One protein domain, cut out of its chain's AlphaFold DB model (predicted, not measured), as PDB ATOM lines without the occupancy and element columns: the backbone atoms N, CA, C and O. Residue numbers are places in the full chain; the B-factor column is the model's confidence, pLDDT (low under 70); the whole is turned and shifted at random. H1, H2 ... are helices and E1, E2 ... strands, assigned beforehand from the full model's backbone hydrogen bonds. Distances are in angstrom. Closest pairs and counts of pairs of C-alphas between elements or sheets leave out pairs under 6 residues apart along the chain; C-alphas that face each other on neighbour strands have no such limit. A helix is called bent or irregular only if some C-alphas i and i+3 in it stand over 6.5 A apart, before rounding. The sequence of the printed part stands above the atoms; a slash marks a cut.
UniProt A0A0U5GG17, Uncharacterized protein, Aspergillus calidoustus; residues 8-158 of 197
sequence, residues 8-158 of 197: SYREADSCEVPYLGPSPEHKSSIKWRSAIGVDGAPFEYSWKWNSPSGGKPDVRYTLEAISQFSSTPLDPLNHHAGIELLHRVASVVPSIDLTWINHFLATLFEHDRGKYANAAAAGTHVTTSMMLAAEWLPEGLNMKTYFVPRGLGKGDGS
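Overview. This is residues 8 to 158 of the 197 residues of an uncharacterized protein of Aspergillus calidoustus (UniProt A0A0U5GG17). One strongly twisted sheet of four strands makes a wall with three helices over one face: H1 and H2 lie side by side, running opposite ways, and H3 packs on the edge strand E4. The other face bears no named helix, and the short helix H4 lies away from the sheet and from the other helices. The printed part has 151 residues, with four named helices and four named strands in the order H1 E1 E2 H2 H3 H4 E3 E4; the sheet's order is E1 E2 E3 E4, all antiparallel. The class is mixed, helices and strands, though under half of the residues are in named elements. The whole is compact, with a radius of gyration of the C-alphas of 16.4 A and spans of 52 by 37 by 28 A.

Along the chain. H1 is residues 8 to 19, 18.1 A long, and its C-alpha 8 is at (123.400, 95.979, 91.714). It is only just irregular: C-alphas 15 and 18 are 6.9 A apart. E1 is residues 43 to 48 and E2 residues 58 to 63. H2 is residues 80 to 92, 18.9 A long, from C-alpha 80 at (120.115, 76.079, 80.555). H3 is residues 99 to 108 and H4 residues 113 to 121. E3 is residues 130 to 137, 22.6 A long, and E4 residues 140 to 147, 23.4 A long, ending at C-alpha 147 at (115.235, 71.537, 92.811).

Arrangement. In the sheet E1 and E4 are the edge strands. E1 and E2 form an antiparallel hairpin, with N 46 and O 60 2.8 A apart. E2 and E3 are antiparallel neighbours, with N 63 and O 132 2.8 A apart. E3 and E4 form a second hairpin, with N 133 and O 144 2.8 A apart. H1, H2 and H3 are on one face of the sheet, two layers, helices over strands. H2 lies over E3 and E4 at a height over the sheet of 10.3 A and runs along the strands, at 16 degrees to E3 on the local plane; its closest C-alphas to E3 are those of Gly 82 and Leu 132, 7.2 A apart. H1 and H2 touch at a shallow tilt of 15 degrees, opposite ways, closest at the C-alphas of Ala 12 and Val 89, 6.2 A. The closest C-alphas of H3 and E4 are those of Ile 101 and Thr 145, 7.1 A apart. H4 is not on the sheet and is apart from H1, H2 and H3. Every O i to N i+4 pair is within hydrogen-bond range in H3 and H4, against 5 of 8 in H1 and 8 of 9 in H2.

Size, cuts and confidence. The two C-alphas farthest apart are those of Gly 54 and Ala 122, 52.7 A. The printed part has no cut. The links from H1 to E1, 23 residues, and from E2 to H2, 16 residues, are long. The mean pLDDT of the printed part is 86.0, and residues 8 to 14, 24 to 29, 51 to 54 and 153 to 156 are under 70.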
ATOM      1  N   SER A   8     123.564  97.437  91.718       54.62
ATOM      2  CA  SER A   8     123.400  95.979  91.714       54.62
ATOM      3  C   SER A   8     121.937  95.530  91.633       54.62
ATOM      4  O   SER A   8     121.652  94.530  90.983       54.62
ATOM      5  N   TYR A   9     120.996  96.271  92.234       60.00
ATOM      6  CA  TYR A   9     119.571  95.926  92.155       60.00
ATOM      7  C   TYR A   9     118.997  96.148  90.753       60.00
ATOM      8  O   TYR A   9     118.276  95.293  90.253       60.00
ATOM      9  N   ARG A  10     119.361  97.252  90.081       61.25
ATOM     10  CA  ARG A  10     118.944  97.480  88.683       61.25
ATOM     11  C   ARG A  10     119.560  96.474  87.719       61.25
ATOM     12  O   ARG A  10     118.919  96.094  86.745       61.25
ATOM     13  N   GLU A  11     120.813  96.102  87.957       58.62
ATOM     14  CA  GLU A  11     121.530  95.171  87.092       58.62
ATOM     15  C   GLU A  11     120.935  93.761  87.190       58.62
ATOM     16  O   GLU A  11     120.674  93.166  86.148       58.62
ATOM     17  N   ALA A  12     120.599  93.287  88.396       60.19
ATOM     18  CA  ALA A  12     119.915  92.006  88.586       60.19
ATOM     19  C   ALA A  12     118.543  91.963  87.887       60.19
ATOM     20  O   ALA A  12     118.316  91.075  87.068       60.19
ATOM     21  N   ASP A  13     117.687  92.974  88.089       61.47
ATOM     22  CA  ASP A  13     116.374  93.054  87.423       61.47
ATOM     23  C   ASP A  13     116.493  93.029  85.891       61.47
ATOM     24  O   ASP A  13     115.721  92.368  85.190       61.47
ATOM     25  N   SER A  14     117.492  93.733  85.346       64.06
ATOM     26  CA  SER A  14     117.736  93.765  83.900       64.06
ATOM     27  C   SER A  14     118.191  92.417  83.337       64.06
ATOM     28  O   SER A  14     117.969  92.140  82.156       64.06
ATOM     29  N   CYS A  15     118.814  91.573  84.166       71.44
ATOM     30  CA  CYS A  15     119.252  90.252  83.752       71.44
ATOM     31  C   CYS A  15     118.089  89.274  83.601       71.44
ATOM     32  O   CYS A  15     118.225  88.354  82.810       71.44
ATOM     33  N   GLU A  16     116.970  89.454  84.301       79.56
ATOM     34  CA  GLU A  16     115.963  88.398  84.456       79.56
ATOM     35  C   GLU A  16     114.783  88.474  83.493       79.56
ATOM     36  O   GLU A  16     114.317  87.440  83.018       79.56
ATOM     37  N   VAL A  17     114.319  89.681  83.154       85.25
ATOM     38  CA  VAL A  17     113.174  89.880  82.242       85.25
ATOM     39  C   VAL A  17     113.319  89.106  80.919       85.25
ATOM     40  O   VAL A  17     112.339  88.492  80.492       85.25
ATOM     41  N   PRO A  18     114.504  89.048  80.271       88.38
ATOM     42  CA  PRO A  18     114.686  88.259  79.050       88.38
ATOM     43  C   PRO A  18     114.470  86.745  79.217       88.38
ATOM     44  O   PRO A  18     114.271  86.057  78.216       88.38
ATOM     45  N   TYR A  19     114.503  86.225  80.447       90.94
ATOM     46  CA  TYR A  19     114.334  84.804  80.757       90.94
ATOM     47  C   TYR A  19     112.897  84.419  81.119       90.94
ATOM     48  O   TYR A  19     112.643  83.254  81.400       90.94
ATOM     49  N   LEU A  20     111.929  85.339  81.081       90.00
ATOM     50  CA  LEU A  20     110.517  84.995  81.324       90.00
ATOM     51  C   LEU A  20     109.853  84.287  80.131       90.00
ATOM     52  O   LEU A  20     108.687  83.903  80.197       90.00
ATOM     53  N   GLY A  21     110.591  84.093  79.036       87.12
ATOM     54  CA  GLY A  21     110.082  83.477  77.822       87.12
ATOM     55  C   GLY A  21     109.099  84.373  77.055       87.12
ATOM     56  O   GLY A  21     109.024  85.584  77.280       87.12
ATOM     57  N   PRO A  22     108.368  83.802  76.082       84.06
ATOM     58  CA  PRO A  22     107.385  84.542  75.300       84.06
ATOM     59  C   PRO A  22     106.235  85.075  76.164       84.06
ATOM     60  O   PRO A  22     105.749  84.381  77.056       84.06
ATOM     61  N   SER A  23     105.743  86.272  75.830       80.62
ATOM     62  CA  SER A  23     104.540  86.842  76.448       80.62
ATOM     63  C   SER A  23     103.352  85.866  76.343       80.62
ATOM     64  O   SER A  23     103.127  85.293  75.268       80.62
ATOM     65  N   PRO A  24     102.554  85.684  77.413       68.88
ATOM     66  CA  PRO A  24     101.465  84.709  77.456       68.88
ATOM     67  C   PRO A  24     100.208  85.115  76.657       68.88
ATOM     68  O   PRO A  24      99.152  84.517  76.864       68.88
ATOM     69  N   GLU A  25     100.294  86.088  75.735       67.19
ATOM     70  CA  GLU A  25      99.174  86.654  74.949       67.19
ATOM     71  C   GLU A  25      98.242  85.594  74.337       67.19
ATOM     72  O   GLU A  25      97.031  85.808  74.244       67.19
ATOM     73  N   HIS A  26      98.770  84.409  74.015       63.22
ATOM     74  CA  HIS A  26      97.973  83.241  73.656       63.22
ATOM     75  C   HIS A  26      98.482  81.985  74.373       63.22
ATOM     76  O   HIS A  26      99.634  81.598  74.228       63.22
ATOM     77  N   LYS A  27      97.610  81.250  75.082       60.44
ATOM     78  CA  LYS A  27      97.985  80.000  75.786       60.44
ATOM     79  C   LYS A  27      98.642  78.937  74.888       60.44
ATOM     80  O   LYS A  27      99.275  78.026  75.421       60.44
ATOM     81  N   SER A  28      98.463  79.026  73.567       61.91
ATOM     82  CA  SER A  28      99.064  78.157  72.550       61.91
ATOM     83  C   SER A  28     100.523  78.495  72.209       61.91
ATOM     84  O   SER A  28     101.181  77.670  71.582       61.91
ATOM     85  N   SER A  29     101.044  79.664  72.604       66.69
ATOM     86  CA  SER A  29     102.448  80.055  72.381       66.69
ATOM     87  C   SER A  29     103.389  79.623  73.513       66.69
ATOM     88  O   SER A  29     104.610  79.641  73.340       66.69
ATOM     89  N   ILE A  30     102.840  79.201  74.658       72.31
ATOM     90  CA  ILE A  30     103.603  78.774  75.836       72.31
ATOM     91  C   ILE A  30     104.169  77.370  75.587       72.31
ATOM     92  O   ILE A  30     103.461  76.370  75.708       72.31
ATOM     93  N   LYS A  31     105.459  77.304  75.233       80.19
ATOM     94  CA  LYS A  31     106.187  76.041  75.009       80.19
ATOM     95  C   LYS A  31     106.528  75.308  76.304       80.19
ATOM     96  O   LYS A  31     106.544  74.080  76.316       80.19
ATOM     97  N   TRP A  32     106.806  76.057  77.367       89.12
ATOM     98  CA  TRP A  32     107.134  75.537  78.690       89.12
ATOM     99  C   TRP A  32     106.123  76.072  79.699       89.12
ATOM    100  O   TRP A  32     105.995  77.285  79.852       89.12
ATOM    101  N   ARG A  33     105.377  75.177  80.353       89.06
ATOM    102  CA  ARG A  33     104.426  75.543  81.409       89.06
ATOM    103  C   ARG A  33     105.106  75.357  82.752       89.06
ATOM    104  O   ARG A  33     105.370  74.221  83.141       89.06
ATOM    105  N   SER A  34     105.373  76.467  83.428       91.25
ATOM    106  CA  SER A  34     105.981  76.430  84.749       91.25
ATOM    107  C   SER A  34     105.004  75.906  85.798       91.25
ATOM    108  O   SER A  34     103.808  76.173  85.723       91.25
ATOM    109  N   ALA A  35     105.515  75.190  86.794       91.19
ATOM    110  CA  ALA A  35     104.776  74.783  87.982       91.19
ATOM    111  C   ALA A  35     104.694  75.896  89.045       91.19
ATOM    112  O   ALA A  35     104.060  75.682  90.075       91.19
ATOM    113  N   ILE A  36     105.332  77.056  88.820       90.06
ATOM    114  CA  ILE A  36     105.276  78.212  89.727       90.06
ATOM    115  C   ILE A  36     103.866  78.812  89.725       90.06
ATOM    116  O   ILE A  36     103.175  78.789  90.739       90.06
ATOM    117  N   GLY A  37     103.426  79.347  88.583       83.62
ATOM    118  CA  GLY A  37     102.099  79.936  88.441       83.62
ATOM    119  C   GLY A  37     101.029  78.885  88.150       83.62
ATOM    120  O   GLY A  37     101.226  77.989  87.331       83.62
ATOM    121  N   VAL A  38      99.843  79.039  88.748       80.50
ATOM    122  CA  VAL A  38      98.684  78.140  88.535       80.50
ATOM    123  C   VAL A  38      98.272  78.046  87.056       80.50
ATOM    124  O   VAL A  38      97.725  77.040  86.607       80.50
ATOM    125  N   ASP A  39      98.530  79.091  86.275       83.81
ATOM    126  CA  ASP A  39      98.236  79.190  84.845       83.81
ATOM    127  C   ASP A  39      99.417  78.801  83.933       83.81
ATOM    128  O   ASP A  39      99.299  78.858  82.702       83.81
ATOM    129  N   GLY A  40     100.532  78.359  84.518       86.38
ATOM    130  CA  GLY A  40     101.777  78.067  83.817       86.38
ATOM    131  C   GLY A  40     102.739  79.252  83.732       86.38
ATOM    132  O   GLY A  40     103.754  79.126  83.040       86.38
ATOM    133  N   ALA A  41     102.431  80.386  84.377       88.81
ATOM    134  CA  ALA A  41     103.312  81.548  84.403       88.81
ATOM    135  C   ALA A  41     104.651  81.217  85.093       88.81
ATOM    136  O   ALA A  41     104.659  80.612  86.167       88.81
ATOM    137  N   PRO A  42     105.790  81.638  84.518       92.56
ATOM    138  CA  PRO A  42     107.118  81.311  85.033       92.56
ATOM    139  C   PRO A  42     107.581  82.254  86.142       92.56
ATOM    140  O   PRO A  42     108.781  82.410  86.337       92.56
ATOM    141  N   PHE A  43     106.662  82.945  86.816       91.75
ATOM    142  CA  PHE A  43     106.999  84.006  87.752       91.75
ATOM    143  C   PHE A  43     105.906  84.191  88.809       91.75
ATOM    144  O   PHE A  43     104.723  84.246  88.475       91.75
ATOM    145  N   GLU A  44     106.302  84.353  90.070       93.06
ATOM    146  CA  GLU A  44     105.413  84.640  91.198       93.06
ATOM    147  C   GLU A  44     106.093  85.574  92.209       93.06
ATOM    148  O   GLU A  44     107.261  85.393  92.548       93.06
ATOM    149  N   TYR A  45     105.350  86.549  92.741       91.56
ATOM    150  CA  TYR A  45     105.804  87.382  93.858       91.56
ATOM    151  C   TYR A  45     105.344  86.826  95.209       91.56
ATOM    152  O   TYR A  45     104.216  86.361  95.358       91.56
ATOM    153  N   SER A  46     106.179  86.986  96.234       91.00
ATOM    154  CA  SER A  46     105.852  86.661  97.622       91.00
ATOM    155  C   SER A  46     106.380  87.720  98.597       91.00
ATOM    156  O   SER A  46     107.387  88.387  98.356       91.00
ATOM    157  N   TRP A  47     105.677  87.881  99.721       90.69
ATOM    158  CA  TRP A  47     106.001  88.855 100.767       90.69
ATOM    159  C   TRP A  47     106.211  88.153 102.101       90.69
ATOM    160  O   TRP A  47     105.339  87.425 102.582       90.69
ATOM    161  N   LYS A  48     107.351  88.420 102.737       86.50
ATOM    162  CA  LYS A  48     107.658  87.938 104.085       86.50
ATOM    163  C   LYS A  48     107.361  89.036 105.102       86.50
ATOM    164  O   LYS A  48     108.117  89.993 105.229       86.50
ATOM    165  N   TRP A  49     106.273  88.868 105.849       85.44
ATOM    166  CA  TRP A  49     105.785  89.858 106.819       85.44
ATOM    167  C   TRP A  49     106.408  89.745 108.215       85.44
ATOM    168  O   TRP A  49     106.446  90.724 108.950       85.44
ATOM    169  N   ASN A  50     106.943  88.577 108.576       78.06
ATOM    170  CA  ASN A  50     107.500  88.318 109.907       78.06
ATOM    171  C   ASN A  50     108.973  88.755 110.000       78.06
ATOM    172  O   ASN A  50     109.840  87.949 110.350       78.06
ATOM    173  N   SER A  51     109.290  89.994 109.616       69.00
ATOM    174  CA  SER A  51     110.654  90.512 109.751       69.00
ATOM    175  C   SER A  51     110.938  90.875 111.223       69.00
ATOM    176  O   SER A  51     110.092  91.491 111.875       69.00
ATOM    177  N   PRO A  52     112.113  90.514 111.784       67.12
ATOM    178  CA  PRO A  52     112.449  90.786 113.190       67.12
ATOM    179  C   PRO A  52     112.386  92.268 113.579       67.12
ATOM    180  O   PRO A  52     112.239  92.598 114.751       67.12
ATOM    181  N   SER A  53     112.491  93.167 112.597       65.88
ATOM    182  CA  SER A  53     112.413  94.614 112.780       65.88
ATOM    183  C   SER A  53     110.982  95.142 112.957       65.88
ATOM    184  O   SER A  53     110.817  96.348 113.136       65.88
ATOM    185  N   GLY A  54     109.952  94.283 112.897       65.81
ATOM    186  CA  GLY A  54     108.544  94.687 113.032       65.81
ATOM    187  C   GLY A  54     108.103  95.694 111.963       65.81
ATOM    188  O   GLY A  54     107.211  96.507 112.202       65.81
ATOM    189  N   GLY A  55     108.794  95.692 110.819       75.62
ATOM    190  CA  GLY A  55     108.747  96.747 109.816       75.62
ATOM    191  C   GLY A  55     108.083  96.326 108.505       75.62
ATOM    192  O   GLY A  55     107.078  95.622 108.472       75.62
ATOM    193  N   LYS A  56     108.640  96.817 107.393       80.19
ATOM    194  CA  LYS A  56     108.175  96.501 106.034       80.19
ATOM    195  C   LYS A  56     108.468  95.028 105.702       80.19
ATOM    196  O   LYS A  56     109.442  94.488 106.228       80.19
ATOM    197  N   PRO A  57     107.659  94.397 104.834       84.75
ATOM    198  CA  PRO A  57     107.928  93.037 104.397       84.75
ATOM    199  C   PRO A  57     109.170  92.973 103.502       84.75
ATOM    200  O   PRO A  57     109.406  93.890 102.708       84.75
ATOM    201  N   ASP A  58     109.899  91.860 103.580       84.00
ATOM    202  CA  ASP A  58     110.901  91.516 102.569       84.00
ATOM    203  C   ASP A  58     110.153  91.041 101.312       84.00
ATOM    204  O   ASP A  58     109.219  90.231 101.408       84.00
ATOM    205  N   VAL A  59     110.542  91.549 100.141       86.00
ATOM    206  CA  VAL A  59     109.967  91.133  98.854       86.00
ATOM    207  C   VAL A  59     110.836  90.033  98.264       86.00
ATOM    208  O   VAL A  59     112.066  90.130  98.266       86.00
ATOM    209  N   ARG A  60     110.185  88.994  97.745       90.75
ATOM    210  CA  ARG A  60     110.805  87.930  96.962       90.75
ATOM    211  C   ARG A  60     110.010  87.737  95.681       90.75
ATOM    212  O   ARG A  60     108.784  87.838  95.701       90.75
ATOM    213  N   TYR A  61     110.681  87.374  94.602       91.88
ATOM    214  CA  TYR A  61     110.021  86.634  93.533       91.88
ATOM    215  C   TYR A  61     110.660  85.269  93.346       91.88
ATOM    216  O   TYR A  61     111.832  85.069  93.670       91.88
ATOM    217  N   THR A  62     109.875  84.346  92.815       94.88
ATOM    218  CA  THR A  62     110.330  83.067  92.285       94.88
ATOM    219  C   THR A  62     110.091  83.091  90.786       94.88
ATOM    220  O   THR A  62     109.034  83.534  90.342       94.88
ATOM    221  N   LEU A  63     111.053  82.613  90.010       95.00
ATOM    222  CA  LEU A  63     110.944  82.493  88.570       95.00
ATOM    223  C   LEU A  63     111.530  81.176  88.067       95.00
ATOM    224  O   LEU A  63     112.436  80.595  88.665       95.00
ATOM    225  N   GLU A  64     111.030  80.725  86.930       95.88
ATOM    226  CA  GLU A  64     111.615  79.642  86.162       95.88
ATOM    227  C   GLU A  64     112.102  80.217  84.840       95.88
ATOM    228  O   GLU A  64     111.315  80.626  83.993       95.88
ATOM    229  N   ALA A  65     113.419  80.283  84.681       95.38
ATOM    230  CA  ALA A  65     114.017  80.861  83.494       95.38
ATOM    231  C   ALA A  65     113.724  79.968  82.281       95.38
ATOM    232  O   ALA A  65     113.885  78.751  82.343       95.38
ATOM    233  N   ILE A  66     113.309  80.579  81.177       94.38
ATOM    234  CA  ILE A  66     112.925  79.934  79.922       94.38
ATOM    235  C   ILE A  66     113.760  80.538  78.792       94.38
ATOM    236  O   ILE A  66     114.007  81.742  78.742       94.38
ATOM    237  N   SER A  67     114.169  79.695  77.848       92.69
ATOM    238  CA  SER A  67     114.848  80.096  76.617       92.69
ATOM    239  C   SER A  67     114.118  79.563  75.381       92.69
ATOM    240  O   SER A  67     113.128  78.837  75.457       92.69
ATOM    241  N   GLN A  68     114.649  79.877  74.201       91.25
ATOM    242  CA  GLN A  68     114.184  79.287  72.943       91.25
ATOM    243  C   GLN A  68     114.382  77.761  72.856       91.25
ATOM    244  O   GLN A  68     113.760  77.127  72.000       91.25
ATOM    245  N   PHE A  69     115.236  77.182  73.710       93.25
ATOM    246  CA  PHE A  69     115.554  75.752  73.731       93.25
ATOM    247  C   PHE A  69     114.731  74.955  74.747       93.25
ATOM    248  O   PHE A  69     114.748  73.725  74.696       93.25
ATOM    249  N   SER A  70     113.979  75.620  75.622       92.19
ATOM    250  CA  SER A  70     113.103  74.963  76.591       92.19
ATOM    251  C   SER A  70     112.073  74.073  75.887       92.19
ATOM    252  O   SER A  70     111.523  74.449  74.847       92.19
ATOM    253  N   SER A  71     111.822  72.885  76.444       88.56
ATOM    254  CA  SER A  71     110.983  71.826  75.845       88.56
ATOM    255  C   SER A  71     111.522  71.223  74.539       88.56
ATOM    256  O   SER A  71     110.811  70.461  73.882       88.56
ATOM    257  N   THR A  72     112.746  71.549  74.117       92.00
ATOM    258  CA  THR A  72     113.368  70.933  72.932       92.00
ATOM    259  C   THR A  72     114.312  69.802  73.344       92.00
ATOM    260  O   THR A  72     114.747  69.760  74.494       92.00
ATOM    261  N   PRO A  73     114.728  68.916  72.420       93.12
ATOM    262  CA  PRO A  73     115.745  67.907  72.720       93.12
ATOM    263  C   PRO A  73     117.089  68.475  73.212       93.12
ATOM    264  O   PRO A  73     117.869  67.741  73.814       93.12
ATOM    265  N   LEU A  74     117.375  69.762  72.964       93.12
ATOM    266  CA  LEU A  74     118.599  70.419  73.436       93.12
ATOM    267  C   LEU A  74     118.544  70.757  74.932       93.12
ATOM    268  O   LEU A  74     119.577  70.687  75.604       93.12
ATOM    269  N   ASP A  75     117.356  71.082  75.447       93.56
ATOM    270  CA  ASP A  75     117.109  71.408  76.854       93.56
ATOM    271  C   ASP A  75     115.744  70.858  77.318       93.56
ATOM    272  O   ASP A  75     114.785  71.611  77.525       93.56
ATOM    273  N   PRO A  76     115.622  69.524  77.451       92.12
ATOM    274  CA  PRO A  76     114.341  68.892  77.748       92.12
ATOM    275  C   PRO A  76     113.834  69.209  79.160       92.12
ATOM    276  O   PRO A  76     112.630  69.161  79.376       92.12
ATOM    277  N   LEU A  77     114.723  69.546  80.105       92.50
ATOM    278  CA  LEU A  77     114.389  69.869  81.500       92.50
ATOM    279  C   LEU A  77     114.310  71.375  81.800       92.50
ATOM    280  O   LEU A  77     114.024  71.731  82.943       92.50
ATOM    281  N   ASN A  78     114.557  72.236  80.807       94.75
ATOM    282  CA  ASN A  78     114.593  73.691  80.968       94.75
ATOM    283  C   ASN A  78     115.635  74.180  81.999       94.75
ATOM    284  O   ASN A  78     115.356  75.018  82.857       94.75
ATOM    285  N   HIS A  79     116.853  73.638  81.958       95.06
ATOM    286  CA  HIS A  79     117.905  74.016  82.910       95.06
ATOM    287  C   HIS A  79     118.823  75.119  82.402       95.06
ATOM    288  O   HIS A  79     119.366  75.874  83.210       95.06
ATOM    289  N   HIS A  80     119.038  75.228  81.087       95.06
ATOM    290  CA  HIS A  80     120.115  76.079  80.555       95.06
ATOM    291  C   HIS A  80     119.887  77.539  80.874       95.06
ATOM    292  O   HIS A  80     120.806  78.216  81.319       95.06
ATOM    293  N   ALA A  81     118.652  77.997  80.682       95.12
ATOM    294  CA  ALA A  81     118.252  79.371  80.937       95.12
ATOM    295  C   ALA A  81     118.529  79.777  82.395       95.12
ATOM    296  O   ALA A  81     119.098  80.835  82.650       95.12
ATOM    297  N   GLY A  82     118.180  78.909  83.351       95.94
ATOM    298  CA  GLY A  82     118.386  79.180  84.774       95.94
ATOM    299  C   GLY A  82     119.856  79.143  85.181       95.94
ATOM    300  O   GLY A  82     120.302  80.007  85.931       95.94
ATOM    301  N   ILE A  83     120.625  78.190  84.648       96.31
ATOM    302  CA  ILE A  83     122.073  78.108  84.890       96.31
ATOM    303  C   ILE A  83     122.780  79.342  84.314       96.31
ATOM    304  O   ILE A  83     123.600  79.959  84.993       96.31
ATOM    305  N   GLU A  84     122.447  79.738  83.085       95.88
ATOM    306  CA  GLU A  84     123.008  80.932  82.454       95.88
ATOM    307  C   GLU A  84     122.695  82.193  83.269       95.88
ATOM    308  O   GLU A  84     123.600  82.981  83.554       95.88
ATOM    309  N   LEU A  85     121.434  82.360  83.687       94.81
ATOM    310  CA  LEU A  85     121.016  83.480  84.522       94.81
ATOM    311  C   LEU A  85     121.812  83.521  85.834       94.81
ATOM    312  O   LEU A  85     122.373  84.562  86.166       94.81
ATOM    313  N   LEU A  86     121.948  82.396  86.539       94.69
ATOM    314  CA  LEU A  86     122.739  82.318  87.772       94.69
ATOM    315  C   LEU A  86     124.196  82.752  87.573       94.69
ATOM    316  O   LEU A  86     124.718  83.518  88.382       94.69
ATOM    317  N   HIS A  87     124.842  82.322  86.487       94.50
ATOM    318  CA  HIS A  87     126.204  82.753  86.165       94.50
ATOM    319  C   HIS A  87     126.292  84.256  85.869       94.50
ATOM    320  O   HIS A  87     127.247  84.909  86.299       94.50
ATOM    321  N   ARG A  88     125.296  84.824  85.180       92.81
ATOM    322  CA  ARG A  88     125.227  86.273  84.940       92.81
ATOM    323  C   ARG A  88     125.070  87.045  86.244       92.81
ATOM    324  O   ARG A  88     125.858  87.961  86.481       92.81
ATOM    325  N   VAL A  89     124.133  86.655  87.110       90.81
ATOM    326  CA  VAL A  89     123.931  87.330  88.401       90.81
ATOM    327  C   VAL A  89     125.181  87.192  89.279       90.81
ATOM    328  O   VAL A  89     125.649  88.189  89.821       90.81
ATOM    329  N   ALA A  90     125.804  86.011  89.346       92.06
ATOM    330  CA  ALA A  90     127.043  85.807  90.104       92.06
ATOM    331  C   ALA A  90     128.220  86.666  89.600       92.06
ATOM    332  O   ALA A  90     129.085  87.049  90.384       92.06
ATOM    333  N   SER A  91     128.246  87.024  88.310       91.06
ATOM    334  CA  SER A  91     129.285  87.907  87.756       91.06
ATOM    335  C   SER A  91     129.156  89.374  88.191       91.06
ATOM    336  O   SER A  91     130.142  90.109  88.139       91.06
ATOM    337  N   VAL A  92     127.966  89.798  88.636       88.38
ATOM    338  CA  VAL A  92     127.682  91.185  89.054       88.38
ATOM    339  C   VAL A  92     127.350  91.317  90.544       88.38
ATOM    340  O   VAL A  92     127.430  92.417  91.091       88.38
ATOM    341  N   VAL A  93     127.028  90.212  91.226       87.94
ATOM    342  CA  VAL A  93     126.749  90.154  92.668       87.94
ATOM    343  C   VAL A  93     127.793  89.266  93.358       87.94
ATOM    344  O   VAL A  93     127.623  88.047  93.415       87.94
ATOM    345  N   PRO A  94     128.863  89.855  93.932       88.12
ATOM    346  CA  PRO A  94     130.005  89.100  94.459       88.12
ATOM    347  C   PRO A  94     129.696  88.143  95.618       88.12
ATOM    348  O   PRO A  94     130.511  87.281  95.925       88.12
ATOM    349  N   SER A  95     128.560  88.313  96.298       89.69
ATOM    350  CA  SER A  95     128.139  87.456  97.411       89.69
ATOM    351  C   SER A  95     127.474  86.151  96.969       89.69
ATOM    352  O   SER A  95     127.180  85.316  97.822       89.69
ATOM    353  N   ILE A  96     127.197  85.970  95.674       91.69
ATOM    354  CA  ILE A  96     126.567  84.751  95.164       91.69
ATOM    355  C   ILE A  96     127.624  83.671  94.945       91.69
ATOM    356  O   ILE A  96     128.549  83.835  94.153       91.69
ATOM    357  N   ASP A  97     127.419  82.534  95.604       94.44
ATOM    358  CA  ASP A  97     128.202  81.315  95.437       94.44
ATOM    359  C   ASP A  97     127.341  80.227  94.775       94.44
ATOM    360  O   ASP A  97     126.244  79.908  95.236       94.44
ATOM    361  N   LEU A  98     127.844  79.648  93.684       96.50
ATOM    362  CA  LEU A  98     127.156  78.615  92.905       96.50
ATOM    363  C   LEU A  98     127.551  77.184  93.309       96.50
ATOM    364  O   LEU A  98     127.057  76.228  92.711       96.50
ATOM    365  N   THR A  99     128.418  77.008  94.312       97.00
ATOM    366  CA  THR A  99     128.973  75.703  94.716       97.00
ATOM    367  C   THR A  99     127.889  74.658  94.978       97.00
ATOM    368  O   THR A  99     127.935  73.561  94.422       97.00
ATOM    369  N   TRP A 100     126.875  74.992  95.781       97.00
ATOM    370  CA  TRP A 100     125.809  74.047  96.136       97.00
ATOM    371  C   TRP A 100     124.880  73.743  94.958       97.00
ATOM    372  O   TRP A 100     124.444  72.609  94.793       97.00
ATOM    373  N   ILE A 101     124.603  74.740  94.117       96.56
ATOM    374  CA  ILE A 101     123.754  74.581  92.930       96.56
ATOM    375  C   ILE A 101     124.425  73.616  91.951       96.56
ATOM    376  O   ILE A 101     123.797  72.654  91.509       96.56
ATOM    377  N   ASN A 102     125.712  73.832  91.668       96.94
ATOM    378  CA  ASN A 102     126.500  72.962  90.798       96.94
ATOM    379  C   ASN A 102     126.566  71.532  91.342       96.94
ATOM    380  O   ASN A 102     126.443  70.581  90.573       96.94
ATOM    381  N   HIS A 103     126.706  71.380  92.663       97.81
ATOM    382  CA  HIS A 103     126.674  70.075  93.320       97.81
ATOM    383  C   HIS A 103     125.345  69.350  93.091       97.81
ATOM    384  O   HIS A 103     125.341  68.235  92.579       97.81
ATOM    385  N   PHE A 104     124.213  69.986  93.403       96.56
ATOM    386  CA  PHE A 104     122.897  69.356  93.255       96.56
ATOM    387  C   PHE A 104     122.531  69.061  91.798       96.56
ATOM    388  O   PHE A 104     121.947  68.014  91.520       96.56
ATOM    389  N   LEU A 105     122.914  69.931  90.857       94.94
ATOM    390  CA  LEU A 105     122.790  69.637  89.429       94.94
ATOM    391  C   LEU A 105     123.579  68.376  89.053       94.94
ATOM    392  O   LEU A 105     123.070  67.542  88.311       94.94
ATOM    393  N   ALA A 106     124.790  68.210  89.591       95.44
ATOM    394  CA  ALA A 106     125.653  67.070  89.296       95.44
ATOM    395  C   ALA A 106     125.154  65.741  89.891       95.44
ATOM    396  O   ALA A 106     125.367  64.692  89.284       95.44
ATOM    397  N   THR A 107     124.505  65.759  91.055       95.25
ATOM    398  CA  THR A 107     124.205  64.540  91.832       95.25
ATOM    399  C   THR A 107     122.741  64.099  91.770       95.25
ATOM    400  O   THR A 107     122.442  62.917  91.962       95.25
ATOM    401  N   LEU A 108     121.808  65.020  91.511       92.88
ATOM    402  CA  LEU A 108     120.370  64.723  91.531       92.88
ATOM    403  C   LEU A 108     119.779  64.443  90.148       92.88
ATOM    404  O   LEU A 108     118.676  63.906  90.063       92.88
ATOM    405  N   PHE A 109     120.491  64.774  89.072       90.94
ATOM    406  CA  PHE A 109     119.973  64.672  87.711       90.94
ATOM    407  C   PHE A 109     120.744  63.659  86.871       90.94
ATOM    408  O   PHE A 109     121.943  63.452  87.041       90.94
ATOM    409  N   GLU A 110     120.031  63.028  85.938       88.94
ATOM    410  CA  GLU A 110     120.663  62.279  84.858       88.94
ATOM    411  C   GLU A 110     121.251  63.277  83.842       88.94
ATOM    412  O   GLU A 110     120.615  64.259  83.460       88.94
ATOM    413  N   HIS A 111     122.486  63.044  83.411       89.31
ATOM    414  CA  HIS A 111     123.207  63.977  82.535       89.31
ATOM    415  C   HIS A 111     123.027  63.641  81.058       89.31
ATOM    416  O   HIS A 111     123.249  64.490  80.190       89.31
ATOM    417  N   ASP A 112     122.570  62.425  80.758       90.44
ATOM    418  CA  ASP A 112     122.155  62.050  79.414       90.44
ATOM    419  C   ASP A 112     120.798  62.680  79.060       90.44
ATOM    420  O   ASP A 112     119.718  62.112  79.257       90.44
ATOM    421  N   ARG A 113     120.862  63.878  78.472       87.69
ATOM    422  CA  ARG A 113     119.696  64.610  77.951       87.69
ATOM    423  C   ARG A 113     118.919  63.815  76.906       87.69
ATOM    424  O   ARG A 113     117.712  64.018  76.779       87.69
ATOM    425  N   GLY A 114     119.577  62.903  76.185       90.88
ATOM    426  CA  GLY A 114     118.933  62.026  75.215       90.88
ATOM    427  C   GLY A 114     117.875  61.148  75.873       90.88
ATOM    428  O   GLY A 114     116.798  60.964  75.308       90.88
ATOM    429  N   LYS A 115     118.108  60.688  77.109       91.19
ATOM    430  CA  LYS A 115     117.107  59.922  77.865       91.19
ATOM    431  C   LYS A 115     115.870  60.758  78.183       91.19
ATOM    432  O   LYS A 115     114.759  60.273  77.986       91.19
ATOM    433  N   TYR A 116     116.040  62.010  78.612       90.38
ATOM    434  CA  TYR A 116     114.911  62.911  78.873       90.38
ATOM    435  C   TYR A 116     114.162  63.277  77.593       90.38
ATOM    436  O   TYR A 116     112.935  63.239  77.577       90.38
ATOM    437  N   ALA A 117     114.882  63.572  76.510       91.50
ATOM    438  CA  ALA A 117     114.281  63.866  75.212       91.50
ATOM    439  C   ALA A 117     113.480  62.668  74.673       91.50
ATOM    440  O   ALA A 117     112.346  62.836  74.227       91.50
ATOM    441  N   ASN A 118     114.029  61.454  74.777       92.25
ATOM    442  CA  ASN A 118     113.346  60.225  74.376       92.25
ATOM    443  C   ASN A 118     112.119  59.945  75.253       92.25
ATOM    444  O   ASN A 118     111.066  59.590  74.730       92.25
ATOM    445  N   ALA A 119     112.226  60.136  76.572       88.94
ATOM    446  CA  ALA A 119     111.100  59.975  77.488       88.94
ATOM    447  C   ALA A 119     109.977  60.979  77.183       88.94
ATOM    448  O   ALA A 119     108.812  60.586  77.114       88.94
ATOM    449  N   ALA A 120     110.320  62.248  76.941       88.44
ATOM    450  CA  ALA A 120     109.368  63.281  76.541       88.44
ATOM    451  C   ALA A 120     108.690  62.939  75.204       88.44
ATOM    452  O   ALA A 120     107.467  63.014  75.096       88.44
ATOM    453  N   ALA A 121     109.457  62.483  74.206       90.81
ATOM    454  CA  ALA A 121     108.921  62.030  72.919       90.81
ATOM    455  C   ALA A 121     108.004  60.800  73.053       90.81
ATOM    456  O   ALA A 121     107.047  60.661  72.295       90.81
ATOM    457  N   ALA A 122     108.259  59.939  74.042       90.75
ATOM    458  CA  ALA A 122     107.407  58.806  74.399       90.75
ATOM    459  C   ALA A 122     106.182  59.196  75.257       90.75
ATOM    460  O   ALA A 122     105.424  58.320  75.672       90.75
ATOM    461  N   GLY A 123     105.972  60.489  75.529       86.88
ATOM    462  CA  GLY A 123     104.809  61.003  76.258       86.88
ATOM    463  C   GLY A 123     104.990  61.122  77.773       86.88
ATOM    464  O   GLY A 123     104.019  61.396  78.476       86.88
ATOM    465  N   THR A 124     106.208  60.948  78.301       86.81
ATOM    466  CA  THR A 124     106.487  61.260  79.713       86.81
ATOM    467  C   THR A 124     106.312  62.756  79.942       86.81
ATOM    468  O   THR A 124     106.915  63.573  79.247       86.81
ATOM    469  N   HIS A 125     105.503  63.121  80.936       82.56
ATOM    470  CA  HIS A 125     105.312  64.516  81.305       82.56
ATOM    471  C   HIS A 125     106.589  65.073  81.946       82.56
ATOM    472  O   HIS A 125     106.957  64.690  83.058       82.56
ATOM    473  N   VAL A 126     107.258  65.979  81.233       85.62
ATOM    474  CA  VAL A 126     108.391  66.749  81.747       85.62
ATOM    475  C   VAL A 126     107.890  68.127  82.157       85.62
ATOM    476  O   VAL A 126     107.162  68.780  81.415       85.62
ATOM    477  N   THR A 127     108.251  68.541  83.364       88.62
ATOM    478  CA  THR A 127     107.804  69.792  83.976       88.62
ATOM    479  C   THR A 127     108.934  70.392  84.807       88.62
ATOM    480  O   THR A 127     110.041  69.842  84.839       88.62
ATOM    481  N   THR A 128     108.652  71.514  85.462       92.38
ATOM    482  CA  THR A 128     109.566  72.261  86.323       92.38
ATOM    483  C   THR A 128     110.370  71.349  87.227       92.38
ATOM    484  O   THR A 128     109.825  70.581  88.018       92.38
ATOM    485  N   SER A 129     111.688  71.459  87.098       93.12
ATOM    486  CA  SER A 129     112.644  70.707  87.910       93.12
ATOM    487  C   SER A 129     113.720  71.584  88.549       93.12
ATOM    488  O   SER A 129     114.469  71.118  89.408       93.12
ATOM    489  N   MET A 130     113.759  72.866  88.181       95.06
ATOM    490  CA  MET A 130     114.609  73.881  88.786       95.06
ATOM    491  C   MET A 130     113.889  75.233  88.755       95.06
ATOM    492  O   MET A 130     113.365  75.634  87.721       95.06
ATOM    493  N   MET A 131     113.878  75.944  89.881       95.81
ATOM    494  CA  MET A 131     113.337  77.303  90.001       95.81
ATOM    495  C   MET A 131     114.337  78.181  90.737       95.81
ATOM    496  O   MET A 131     115.073  77.699  91.602       95.81
ATOM    497  N   LEU A 132     114.346  79.469  90.427       96.25
ATOM    498  CA  LEU A 132     115.185  80.467  91.072       96.25
ATOM    499  C   LEU A 132     114.306  81.409  91.880       96.25
ATOM    500  O   LEU A 132     113.177  81.682  91.495       96.25
ATOM    501  N   ALA A 133     114.814  81.931  92.985       94.31
ATOM    502  CA  ALA A 133     114.158  83.015  93.689       94.31
ATOM    503  C   ALA A 133     115.169  84.068  94.102       94.31
ATOM    504  O   ALA A 133     116.242  83.725  94.600       94.31
ATOM    505  N   ALA A 134     114.796  85.330  93.935       91.62
ATOM    506  CA  ALA A 134     115.567  86.457  94.419       91.62
ATOM    507  C   ALA A 134     114.870  87.088  95.619       91.62
ATOM    508  O   ALA A 134     113.653  87.289  95.621       91.62
ATOM    509  N   GLU A 135     115.646  87.403  96.648       89.12
ATOM    510  CA  GLU A 135     115.192  88.111  97.838       89.12
ATOM    511  C   GLU A 135     115.938  89.430  97.957       89.12
ATOM    512  O   GLU A 135     117.170  89.459  98.008       89.12
ATOM    513  N   TRP A 136     115.185  90.519  98.072       82.19
ATOM    514  CA  TRP A 136     115.755  91.826  98.353       82.19
ATOM    515  C   TRP A 136     115.707  92.077  99.839       82.19
ATOM    516  O   TRP A 136     114.664  92.418 100.404       82.19
ATOM    517  N   LEU A 137     116.865  91.897 100.452       82.12
ATOM    518  CA  LEU A 137     117.080  92.124 101.865       82.12
ATOM    519  C   LEU A 137     117.801  93.465 102.062       82.12
ATOM    520  O   LEU A 137     118.442  93.961 101.128       82.12
ATOM    521  N   PRO A 138     117.727  94.066 103.262       77.19
ATOM    522  CA  PRO A 138     118.489  95.271 103.588       77.19
ATOM    523  C   PRO A 138     119.998  95.139 103.324       77.19
ATOM    524  O   PRO A 138     120.647  96.121 102.967       77.19
ATOM    525  N   GLU A 139     120.546  93.934 103.482       80.00
ATOM    526  CA  GLU A 139     121.968  93.619 103.325       80.00
ATOM    527  C   GLU A 139     122.381  93.354 101.868       80.00
ATOM    528  O   GLU A 139     123.574  93.295 101.572       80.00
ATOM    529  N   GLY A 140     121.423  93.206 100.948       82.50
ATOM    530  CA  GLY A 140     121.701  92.954  99.538       82.50
ATOM    531  C   GLY A 140     120.720  91.995  98.870       82.50
ATOM    532  O   GLY A 140     119.648  91.688  99.392       82.50
ATOM    533  N   LEU A 141     121.099  91.548  97.675       86.31
ATOM    534  CA  LEU A 141     120.391  90.508  96.936       86.31
ATOM    535  C   LEU A 141     120.813  89.132  97.456       86.31
ATOM    536  O   LEU A 141     122.008  88.842  97.536       86.31
ATOM    537  N   ASN A 142     119.839  88.279  97.748       89.25
ATOM    538  CA  ASN A 142     120.064  86.864  98.011       89.25
ATOM    539  C   ASN A 142     119.365  86.017  96.945       89.25
ATOM    540  O   ASN A 142     118.250  86.340  96.543       89.25
ATOM    541  N   MET A 143     120.000  84.923  96.524       92.38
ATOM    542  CA  MET A 143     119.436  83.987  95.552       92.38
ATOM    543  C   MET A 143     119.184  82.631  96.200       92.38
ATOM    544  O   MET A 143     119.970  82.148  97.013       92.38
ATOM    545  N   LYS A 144     118.085  81.993  95.809       95.25
ATOM    546  CA  LYS A 144     117.739  80.620  96.178       95.25
ATOM    547  C   LYS A 144     117.461  79.818  94.923       95.25
ATOM    548  O   LYS A 144     116.926  80.344  93.951       95.25
ATOM    549  N   THR A 145     117.767  78.531  94.982       96.31
ATOM    550  CA  THR A 145     117.398  77.572  93.944       96.31
ATOM    551  C   THR A 145     116.585  76.459  94.578       96.31
ATOM    552  O   THR A 145     116.969  75.911  95.611       96.31
ATOM    553  N   TYR A 146     115.457  76.137  93.960       95.44
ATOM    554  CA  TYR A 146     114.624  74.999  94.317       95.44
ATOM    555  C   TYR A 146     114.823  73.918  93.261       95.44
ATOM    556  O   TYR A 146     114.691  74.201  92.071       95.44
ATOM    557  N   PHE A 147     115.116  72.694  93.692       94.12
ATOM    558  CA  PHE A 147     115.235  71.537  92.811       94.12
ATOM    559  C   PHE A 147     114.054  70.596  93.029       94.12
ATOM    560  O   PHE A 147     113.751  70.239  94.166       94.12
ATOM    561  N   VAL A 148     113.431  70.176  91.930       90.88
ATOM    562  CA  VAL A 148     112.383  69.146  91.884       90.88
ATOM    563  C   VAL A 148     112.838  68.087  90.870       90.88
ATOM    564  O   VAL A 148     112.341  68.022  89.741       90.88
ATOM    565  N   PRO A 149     113.914  67.348  91.190       88.88
ATOM    566  CA  PRO A 149     114.590  66.503  90.229       88.88
ATOM    567  C   PRO A 149     113.696  65.347  89.790       88.88
ATOM    568  O   PRO A 149     113.027  64.700  90.596       88.88
ATOM    569  N   ARG A 150     113.702  65.076  88.482       80.25
ATOM    570  CA  ARG A 150     112.856  64.048  87.874       80.25
ATOM    571  C   ARG A 150     113.677  62.805  87.552       80.25
ATOM    572  O   ARG A 150     114.560  62.837  86.688       80.25
ATOM    573  N   GLY A 151     113.375  61.706  88.233       74.12
ATOM    574  CA  GLY A 151     113.951  60.390  87.984       74.12
ATOM    575  C   GLY A 151     113.269  59.703  86.803       74.12
ATOM    576  O   GLY A 151     112.115  59.291  86.900       74.12
ATOM    577  N   LEU A 152     113.980  59.535  85.687       76.62
ATOM    578  CA  LEU A 152     113.463  58.769  84.550       76.62
ATOM    579  C   LEU A 152     113.232  57.303  84.937       76.62
ATOM    580  O   LEU A 152     114.105  56.667  85.527       76.62
ATOM    581  N   GLY A 153     112.061  56.764  84.589       67.38
ATOM    582  CA  GLY A 153     111.720  55.355  84.819       67.38
ATOM    583  C   GLY A 153     111.513  54.962  86.287       67.38
ATOM    584  O   GLY A 153     111.408  53.772  86.579       67.38
ATOM    585  N   LYS A 154     111.450  55.929  87.211       65.31
ATOM    586  CA  LYS A 154     111.092  55.710  88.621       65.31
ATOM    587  C   LYS A 154     109.596  55.992  88.790       65.31
ATOM    588  O   LYS A 154     109.086  56.886  88.130       65.31
ATOM    589  N   GLY A 155     108.892  55.199  89.602       65.31
ATOM    590  CA  GLY A 155     107.422  55.081  89.583       65.31
ATOM    591  C   GLY A 155     106.639  56.400  89.496       65.31
ATOM    592  O   GLY A 155     105.883  56.596  88.552       65.31
ATOM    593  N   ASP A 156     106.845  57.306  90.446       68.19
ATOM    594  CA  ASP A 156     106.243  58.652  90.499       68.19
ATOM    595  C   ASP A 156     107.060  59.722  89.737       68.19
ATOM    596  O   ASP A 156     106.658  60.882  89.614       68.19
ATOM    597  N   GLY A 157     108.211  59.328  89.194       74.50
ATOM    598  CA  GLY A 157     109.165  60.186  88.513       74.50
ATOM    599  C   GLY A 157     110.009  61.054  89.445       74.50
ATOM    600  O   GLY A 157     110.682  61.944  88.924       74.50
ATOM    601  N   SER A 158     109.991  60.837  90.765       78.69
ATOM    602  CA  SER A 158     110.808  61.575  91.739       78.69
ATOM    603  C   SER A 158     112.188  60.930  91.931       78.69
ATOM    604  O   SER A 158     112.457  59.781  91.545       78.69
TER     605      SER A 158